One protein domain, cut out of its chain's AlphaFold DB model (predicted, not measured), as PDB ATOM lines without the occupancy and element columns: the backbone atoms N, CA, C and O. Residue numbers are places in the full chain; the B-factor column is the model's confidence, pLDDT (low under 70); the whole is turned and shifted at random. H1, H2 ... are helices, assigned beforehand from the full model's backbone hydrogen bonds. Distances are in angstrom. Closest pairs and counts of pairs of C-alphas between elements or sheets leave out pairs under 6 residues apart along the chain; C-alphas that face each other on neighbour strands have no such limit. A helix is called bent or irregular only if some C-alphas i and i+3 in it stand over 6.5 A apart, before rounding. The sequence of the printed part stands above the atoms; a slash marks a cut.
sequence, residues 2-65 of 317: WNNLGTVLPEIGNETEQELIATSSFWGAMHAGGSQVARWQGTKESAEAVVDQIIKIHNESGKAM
ATOM      1  N   TRP A   2      15.035   1.433 112.163       57.69
ATOM      2  CA  TRP A   2      16.081   0.403 112.342       57.69
ATOM      3  C   TRP A   2      17.525   0.904 112.157       57.69
ATOM      4  O   TRP A   2      18.365   0.643 113.008       57.69
ATOM      5  N   ASN A   3      17.793   1.727 111.138       54.38
ATOM      6  CA  ASN A   3      19.138   2.260 110.854       54.38
ATOM      7  C   ASN A   3      19.681   3.240 111.920       54.38
ATOM      8  O   ASN A   3      20.873   3.529 111.919       54.38
ATOM      9  N   ASN A   4      18.827   3.755 112.815       55.25
ATOM     10  CA  ASN A   4      19.239   4.642 113.913       55.25
ATOM     11  C   ASN A   4      19.506   3.868 115.218       55.25
ATOM     12  O   ASN A   4      20.031   4.433 116.175       55.25
ATOM     13  N   LEU A   5      19.180   2.572 115.257       53.25
ATOM     14  CA  LEU A   5      19.707   1.644 116.249       53.25
ATOM     15  C   LEU A   5      21.094   1.231 115.745       53.25
ATOM     16  O   LEU A   5      21.202   0.370 114.875       53.25
ATOM     17  N   GLY A   6      22.143   1.895 116.246       52.78
ATOM     18  CA  GLY A   6      23.521   1.883 115.708       52.78
ATOM     19  C   GLY A   6      24.292   0.551 115.739       52.78
ATOM     20  O   GLY A   6      25.518   0.556 115.808       52.78
ATOM     21  N   THR A   7      23.589  -0.577 115.716       54.72
ATOM     22  CA  THR A   7      24.087  -1.958 115.758       54.72
ATOM     23  C   THR A   7      23.425  -2.881 114.725       54.72
ATOM     24  O   THR A   7      23.813  -4.044 114.639       54.72
ATOM     25  N   VAL A   8      22.454  -2.408 113.932       57.97
ATOM     26  CA  VAL A   8      21.726  -3.230 112.944       57.97
ATOM     27  C   VAL A   8      22.170  -2.875 111.522       57.97
ATOM     28  O   VAL A   8      22.145  -1.705 111.141       57.97
ATOM     29  N   LEU A   9      22.568  -3.871 110.715       62.72
ATOM     30  CA  LEU A   9      22.867  -3.637 109.297       62.72
ATOM     31  C   LEU A   9      21.584  -3.227 108.541       62.72
ATOM     32  O   LEU A   9      20.530  -3.814 108.793       62.72
ATOM     33  N   PRO A  10      21.654  -2.295 107.566       65.50
ATOM     34  CA  PRO A  10      20.483  -1.860 106.795       65.50
ATOM     35  C   PRO A  10      19.734  -2.993 106.076       65.50
ATOM     36  O   PRO A  10      18.533  -2.883 105.843       65.50
ATOM     37  N   GLU A  11      20.432  -4.080 105.741       68.12
ATOM     38  CA  GLU A  11      19.871  -5.287 105.122       68.12
ATOM     39  C   GLU A  11      18.890  -5.998 106.065       68.12
ATOM     40  O   GLU A  11      17.745  -6.224 105.683       68.12
ATOM     41  N   ILE A  12      19.271  -6.204 107.331       73.56
ATOM     42  CA  ILE A  12      18.402  -6.787 108.368       73.56
ATOM     43  C   ILE A  12      17.152  -5.912 108.560       73.56
ATOM     44  O   ILE A  12      16.037  -6.415 108.641       73.56
ATOM     45  N   GLY A  13      17.314  -4.583 108.555       73.19
ATOM     46  CA  GLY A  13      16.187  -3.646 108.631       73.19
ATOM     47  C   GLY A  13      15.221  -3.721 107.437       73.19
ATOM     48  O   GLY A  13      14.045  -3.393 107.591       73.19
ATOM     49  N   ASN A  14      15.683  -4.160 106.260       79.62
ATOM     50  CA  ASN A  14      14.825  -4.437 105.105       79.62
ATOM     51  C   ASN A  14      14.123  -5.791 105.234       79.62
ATOM     52  O   ASN A  14      12.922  -5.865 104.987       79.62
ATOM     53  N   GLU A  15      14.850  -6.834 105.636       82.44
ATOM     54  CA  GLU A  15      14.311  -8.184 105.825       82.44
ATOM     55  C   GLU A  15      13.213  -8.199 106.896       82.44
ATOM     56  O   GLU A  15      12.117  -8.689 106.634       82.44
ATOM     57  N   THR A  16      13.439  -7.559 108.050       82.50
ATOM     58  CA  THR A  16      12.422  -7.419 109.104       82.50
ATOM     59  C   THR A  16      11.201  -6.620 108.635       82.50
ATOM     60  O   THR A  16      10.076  -6.970 108.974       82.50
ATOM     61  N   GLU A  17      11.372  -5.562 107.835       86.00
ATOM     62  CA  GLU A  17      10.226  -4.805 107.306       86.00
ATOM     63  C   GLU A  17       9.406  -5.639 106.307       86.00
ATOM     64  O   GLU A  17       8.177  -5.614 106.357       86.00
ATOM     65  N   GLN A  18      10.063  -6.442 105.463       85.81
ATOM     66  CA  GLN A  18       9.376  -7.392 104.585       85.81
ATOM     67  C   GLN A  18       8.689  -8.519 105.366       85.81
ATOM     68  O   GLN A  18       7.565  -8.876 105.025       85.81
ATOM     69  N   GLU A  19       9.300  -9.044 106.430       90.00
ATOM     70  CA  GLU A  19       8.689 -10.053 107.303       90.00
ATOM     71  C   GLU A  19       7.429  -9.513 107.997       90.00
ATOM     72  O   GLU A  19       6.394 -10.184 108.003       90.00
ATOM     73  N   LEU A  20       7.476  -8.281 108.516       88.25
ATOM     74  CA  LEU A  20       6.323  -7.611 109.127       88.25
ATOM     75  C   LEU A  20       5.175  -7.415 108.123       88.25
ATOM     76  O   LEU A  20       4.015  -7.620 108.484       88.25
ATOM     77  N   ILE A  21       5.491  -7.063 106.870       89.00
ATOM     78  CA  ILE A  21       4.518  -6.902 105.776       89.00
ATOM     79  C   ILE A  21       3.973  -8.252 105.280       89.00
ATOM     80  O   ILE A  21       2.793  -8.350 104.963       89.00
ATOM     81  N   ALA A  22       4.795  -9.299 105.206       87.25
ATOM     82  CA  ALA A  22       4.371 -10.614 104.721       87.25
ATOM     83  C   ALA A  22       3.562 -11.399 105.767       87.25
ATOM     84  O   ALA A  22       2.693 -12.203 105.424       87.25
ATOM     85  N   THR A  23       3.835 -11.179 107.054       90.31
ATOM     86  CA  THR A  23       3.248 -11.959 108.144       90.31
ATOM     87  C   THR A  23       1.899 -11.388 108.570       90.31
ATOM     88  O   THR A  23       1.810 -10.293 109.128       90.31
ATOM     89  N   SER A  24       0.831 -12.165 108.361       87.50
ATOM     90  CA  SER A  24      -0.552 -11.754 108.651       87.50
ATOM     91  C   SER A  24      -0.782 -11.314 110.107       87.50
ATOM     92  O   SER A  24      -1.514 -10.356 110.342       87.50
ATOM     93  N   SER A  25      -0.106 -11.938 111.082       86.81
ATOM     94  CA  SER A  25      -0.210 -11.588 112.510       86.81
ATOM     95  C   SER A  25       0.523 -10.302 112.919       86.81
ATOM     96  O   SER A  25       0.406  -9.894 114.072       86.81
ATOM     97  N   PHE A  26       1.292  -9.688 112.013       89.25
ATOM     98  CA  PHE A  26       1.935  -8.392 112.228       89.25
ATOM     99  C   PHE A  26       1.248  -7.315 111.383       89.25
ATOM    100  O   PHE A  26       0.167  -6.857 111.744       89.25
ATOM    101  N   TRP A  27       1.850  -6.883 110.273       89.00
ATOM    102  CA  TRP A  27       1.270  -5.856 109.404       89.00
ATOM    103  C   TRP A  27       0.593  -6.447 108.166       89.00
ATOM    104  O   TRP A  27      -0.167  -5.736 107.516       89.00
ATOM    105  N   GLY A  28       0.792  -7.734 107.859       87.69
ATOM    106  CA  GLY A  28       0.272  -8.348 106.635       87.69
ATOM    107  C   GLY A  28      -1.248  -8.306 106.493       87.69
ATOM    108  O   GLY A  28      -1.734  -8.008 105.405       87.69
ATOM    109  N   ALA A  29      -2.010  -8.494 107.576       84.81
ATOM    110  CA  ALA A  29      -3.466  -8.338 107.530       84.81
ATOM    111  C   ALA A  29      -3.886  -6.891 107.206       84.81
ATOM    112  O   ALA A  29      -4.776  -6.668 106.386       84.81
ATOM    113  N   MET A  30      -3.209  -5.897 107.792       84.25
ATOM    114  CA  MET A  30      -3.473  -4.477 107.528       84.25
ATOM    115  C   MET A  30      -3.055  -4.077 106.108       84.25
ATOM    116  O   MET A  30      -3.784  -3.348 105.437       84.25
ATOM    117  N   HIS A  31      -1.908  -4.572 105.635       85.56
ATOM    118  CA  HIS A  31      -1.388  -4.285 104.300       85.56
ATOM    119  C   HIS A  31      -2.258  -4.908 103.201       85.56
ATOM    120  O   HIS A  31      -2.623  -4.222 102.248       85.56
ATOM    121  N   ALA A  32      -2.686  -6.164 103.377       82.44
ATOM    122  CA  ALA A  32      -3.670  -6.807 102.506       82.44
ATOM    123  C   ALA A  32      -5.031  -6.081 102.524       82.44
ATOM    124  O   ALA A  32      -5.712  -6.031 101.503       82.44
ATOM    125  N   GLY A  33      -5.397  -5.467 103.655       75.69
ATOM    126  CA  GLY A  33      -6.543  -4.562 103.787       75.69
ATOM    127  C   GLY A  33      -6.358  -3.165 103.170       75.69
ATOM    128  O   GLY A  33      -7.224  -2.315 103.349       75.69
ATOM    129  N   GLY A  34      -5.249  -2.902 102.468       78.50
ATOM    130  CA  GLY A  34      -4.977  -1.637 101.772       78.50
ATOM    131  C   GLY A  34      -4.135  -0.620 102.555       78.50
ATOM    132  O   GLY A  34      -3.865   0.465 102.040       78.50
ATOM    133  N   SER A  35      -3.682  -0.944 103.773       81.38
ATOM    134  CA  SER A  35      -2.810  -0.045 104.548       81.38
ATOM    135  C   SER A  35      -1.433   0.088 103.895       81.38
ATOM    136  O   SER A  35      -0.773  -0.904 103.578       81.38
ATOM    137  N   GLN A  36      -0.967   1.323 103.726       83.12
ATOM    138  CA  GLN A  36       0.342   1.608 103.140       83.12
ATOM    139  C   GLN A  36       1.414   1.676 104.232       83.12
ATOM    140  O   GLN A  36       1.191   2.255 105.293       83.12
ATOM    141  N   VAL A  37       2.589   1.104 103.963       84.69
ATOM    142  CA  VAL A  37       3.757   1.196 104.849       84.69
ATOM    143  C   VAL A  37       4.695   2.265 104.302       84.69
ATOM    144  O   VAL A  37       5.038   2.247 103.121       84.69
ATOM    145  N   ALA A  38       5.102   3.199 105.160       83.94
ATOM    146  CA  ALA A  38       5.997   4.292 104.806       83.94
ATOM    147  C   ALA A  38       7.142   4.387 105.822       83.94
ATOM    148  O   ALA A  38       6.930   4.379 107.037       83.94
ATOM    149  N   ARG A  39       8.380   4.463 105.326       80.38
ATOM    150  CA  ARG A  39       9.590   4.399 106.152       80.38
ATOM    151  C   ARG A  39      10.154   5.790 106.435       80.38
ATOM    152  O   ARG A  39      10.788   6.393 105.573       80.38
ATOM    153  N   TRP A  40      10.059   6.234 107.688       81.19
ATOM    154  CA  TRP A  40      10.814   7.400 108.157       81.19
ATOM    155  C   TRP A  40      12.316   7.081 108.289       81.19
ATOM    156  O   TRP A  40      12.716   6.143 108.998       81.19
ATOM    157  N   GLN A  41      13.144   7.881 107.610       79.75
ATOM    158  CA  GLN A  41      14.596   7.692 107.493       79.75
ATOM    159  C   GLN A  41      15.405   8.553 108.479       79.75
ATOM    160  O   GLN A  41      16.627   8.479 108.490       79.75
ATOM    161  N   GLY A  42      14.743   9.346 109.328       76.81
ATOM    162  CA  GLY A  42      15.406  10.237 110.289       76.81
ATOM    163  C   GLY A  42      15.667  11.653 109.768       76.81
ATOM    164  O   GLY A  42      16.077  12.506 110.548       76.81
ATOM    165  N   THR A  43      15.403  11.925 108.487       83.00
ATOM    166  CA  THR A  43      15.539  13.263 107.886       83.00
ATOM    167  C   THR A  43      14.190  13.982 107.804       83.00
ATOM    168  O   THR A  43      13.135  13.335 107.862       83.00
ATOM    169  N   LYS A  44      14.218  15.313 107.646       86.19
ATOM    170  CA  LYS A  44      13.017  16.154 107.507       86.19
ATOM    171  C   LYS A  44      12.229  15.788 106.251       86.19
ATOM    172  O   LYS A  44      11.026  15.580 106.320       86.19
ATOM    173  N   GLU A  45      12.930  15.601 105.141       86.50
ATOM    174  CA  GLU A  45      12.378  15.283 103.822       86.50
ATOM    175  C   GLU A  45      11.636  13.940 103.861       86.50
ATOM    176  O   GLU A  45      10.554  13.802 103.300       86.50
ATOM    177  N   SER A  46      12.176  12.957 104.596       84.50
ATOM    178  CA  SER A  46      11.508  11.665 104.799       84.50
ATOM    179  C   SER A  46      10.290  11.730 105.727       84.50
ATOM    180  O   SER A  46       9.473  10.816 105.702       84.50
ATOM    181  N   ALA A  47      10.160  12.769 106.559       84.69
ATOM    182  CA  ALA A  47       8.962  13.010 107.362       84.69
ATOM    183  C   ALA A  47       7.899  13.767 106.549       84.69
ATOM    184  O   ALA A  47       6.734  13.378 106.559       84.69
ATOM    185  N   GLU A  48       8.311  14.787 105.791       89.94
ATOM    186  CA  GLU A  48       7.448  15.540 104.872       89.94
ATOM    187  C   GLU A  48       6.829  14.607 103.817       89.94
ATOM    188  O   GLU A  48       5.612  14.586 103.680       89.94
ATOM    189  N   ALA A  49       7.612  13.708 103.208       86.81
ATOM    190  CA  ALA A  49       7.099  12.712 102.259       86.81
ATOM    191  C   ALA A  49       6.028  11.764 102.848       86.81
ATOM    192  O   ALA A  49       5.106  11.363 102.138       86.81
ATOM    193  N   VAL A  50       6.118  11.413 104.140       86.31
ATOM    194  CA  VAL A  50       5.094  10.599 104.830       86.31
ATOM    195  C   VAL A  50       3.819  11.415 105.058       86.31
ATOM    196  O   VAL A  50       2.718  10.902 104.860       86.31
ATOM    197  N   VAL A  51       3.948  12.688 105.440       87.00
ATOM    198  CA  VAL A  51       2.807  13.601 105.615       87.00
ATOM    199  C   VAL A  51       2.107  13.862 104.278       87.00
ATOM    200  O   VAL A  51       0.886  13.736 104.204       87.00
ATOM    201  N   ASP A  52       2.863  14.121 103.211       87.75
ATOM    202  CA  ASP A  52       2.340  14.298 101.853       87.75
ATOM    203  C   ASP A  52       1.598  13.046 101.365       87.75
ATOM    204  O   ASP A  52       0.526  13.154 100.767       87.75
ATOM    205  N   GLN A  53       2.117  11.850 101.662       84.94
ATOM    206  CA  GLN A  53       1.449  10.585 101.352       84.94
ATOM    207  C   GLN A  53       0.110  10.454 102.097       84.94
ATOM    208  O   GLN A  53      -0.888  10.084 101.480       84.94
ATOM    209  N   ILE A  54       0.047  10.810 103.386       83.12
ATOM    210  CA  ILE A  54      -1.200  10.803 104.173       83.12
ATOM    211  C   ILE A  54      -2.216  11.810 103.610       83.12
ATOM    212  O   ILE A  54      -3.378  11.457 103.404       83.12
ATOM    213  N   ILE A  55      -1.785  13.041 103.314       84.69
ATOM    214  CA  ILE A  55      -2.637  14.089 102.728       84.69
ATOM    215  C   ILE A  55      -3.158  13.651 101.355       84.69
ATOM    216  O   ILE A  55      -4.343  13.802 101.063       84.69
ATOM    217  N   LYS A  56      -2.298  13.058 100.521       83.56
ATOM    218  CA  LYS A  56      -2.679  12.531  99.210       83.56
ATOM    219  C   LYS A  56      -3.732  11.426  99.331       83.56
ATOM    220  O   LYS A  56      -4.761  11.521  98.671       83.56
ATOM    221  N   ILE A  57      -3.523  10.439 100.206       76.38
ATOM    222  CA  ILE A  57      -4.494   9.358 100.455       76.38
ATOM    223  C   ILE A  57      -5.839   9.934 100.916       76.38
ATOM    224  O   ILE A  57      -6.880   9.496 100.428       76.38
ATOM    225  N   HIS A  58      -5.829  10.932 101.806       73.06
ATOM    226  CA  HIS A  58      -7.040  11.607 102.281       73.06
ATOM    227  C   HIS A  58      -7.776  12.369 101.167       73.06
ATOM    228  O   HIS A  58      -9.002  12.335 101.098       73.06
ATOM    229  N   ASN A  59      -7.042  13.026 100.269       77.19
ATOM    230  CA  ASN A  59      -7.622  13.761  99.145       77.19
ATOM    231  C   ASN A  59      -8.156  12.829  98.040       77.19
ATOM    232  O   ASN A  59      -9.172  13.140  97.427       77.19
ATOM    233  N   GLU A  60      -7.489  11.699  97.783       74.19
ATOM    234  CA  GLU A  60      -7.878  10.728  96.747       74.19
ATOM    235  C   GLU A  60      -8.999   9.783  97.208       74.19
ATOM    236  O   GLU A  60      -9.871   9.436  96.414       74.19
ATOM    237  N   SER A  61      -8.997   9.383  98.484       64.94
ATOM    238  CA  SER A  61      -9.976   8.439  99.060       64.94
ATOM    239  C   SER A  61     -11.138   9.136  99.778       64.94
ATOM    240  O   SER A  61     -12.083   8.475 100.205       64.94
ATOM    241  N   GLY A  62     -11.054  10.457  99.954       62.41
ATOM    242  CA  GLY A  62     -11.943  11.240 100.807       62.41
ATOM    243  C   GLY A  62     -11.735  10.975 102.304       62.41
ATOM    244  O   GLY A  62     -10.812  10.278 102.740       62.41
ATOM    245  N   LYS A  63     -12.652  11.498 103.128       57.84
ATOM    246  CA  LYS A  63     -12.841  10.947 104.476       57.84
ATOM    247  C   LYS A  63     -13.236   9.481 104.316       57.84
ATOM    248  O   LYS A  63     -14.209   9.197 103.625       57.84
ATOM    249  N   ALA A  64     -12.531   8.582 105.003       58.19
ATOM    250  CA  ALA A  64     -12.934   7.188 105.148       58.19
ATOM    251  C   ALA A  64     -14.207   7.115 106.009       58.19
ATOM    252  O   ALA A  64     -14.156   6.856 107.211       58.19
ATOM    253  N   MET A  65     -15.342   7.439 105.392       57.47
ATOM    254  CA  MET A  65     -16.660   7.370 106.002       57.47
ATOM    255  C   MET A  65     -16.965   5.899 106.246       57.47
ATOM    256  O   MET A  65     -16.906   5.074 105.333       57.47
TER     257      MET A  65
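Overview. This is residues 2 to 65 of the 317 residues of an uncharacterized protein of Gibberella zeae (UniProt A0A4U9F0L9). The printed part is drawn out as a flat, open Z: helix H1 and the longer helix H3 run in nearly the same direction as two separate bars, and residues 33 to 43 cross the gap between them as the diagonal. The short helix H2 makes a corner at the end of H1, and residues 58 to 65, of which 58 to 61 belong to H3, stick out at the far end. The 64 printed residues include three named helices, in the order H1, H2, H3, and no named strand; the class is all helix. The whole is loose, with a radius of gyration of the C-alphas of 14.0 A and spans of 42 by 31 by 12 A.

Arrangement. After residues 2 to 9 comes H1, residues 10 to 22, and a tight link of one residue joins it to H2, residues 24 to 32. H1, with residues 20 to 22 alone, and H2 touch only at the corner by their link; their closest C-alphas, those of Ile 21 and Gly 28, are 4.6 A apart. Their lines stand about perpendicular, at 77 degrees. H2 is irregular, with C-alphas 26 and 29 7.2 A apart, and its line is a rough one. A long link of 11 residues leads to H3, residues 44 to 61, which is apart from both H1 and H2. Every O i to N i+4 pair is within hydrogen-bond range in H1, against 13 of 14 in H3 and 2 of 5 in H2, where 2 of 6 O i to N i+3 pairs are within range.

Along the chain. H1 begins at C-alpha 10, (20.483, -1.860, 106.795), and is 18.5 A long from first to last C-alpha. H2 measures 8.5 A. H3 measures 25.7 A, from C-alpha 44 at (13.017, 16.154, 107.507) to C-alpha 61 at (-9.976, 8.439, 99.060).

Size, cuts and confidence. The two C-alphas farthest apart, those of Thr 7 and Met 65, are 42.9 A apart. The printed part has no cut. The mean pLDDT of the printed part is 77.7, and residues 2 to 11 and 61 to 65 are under 70.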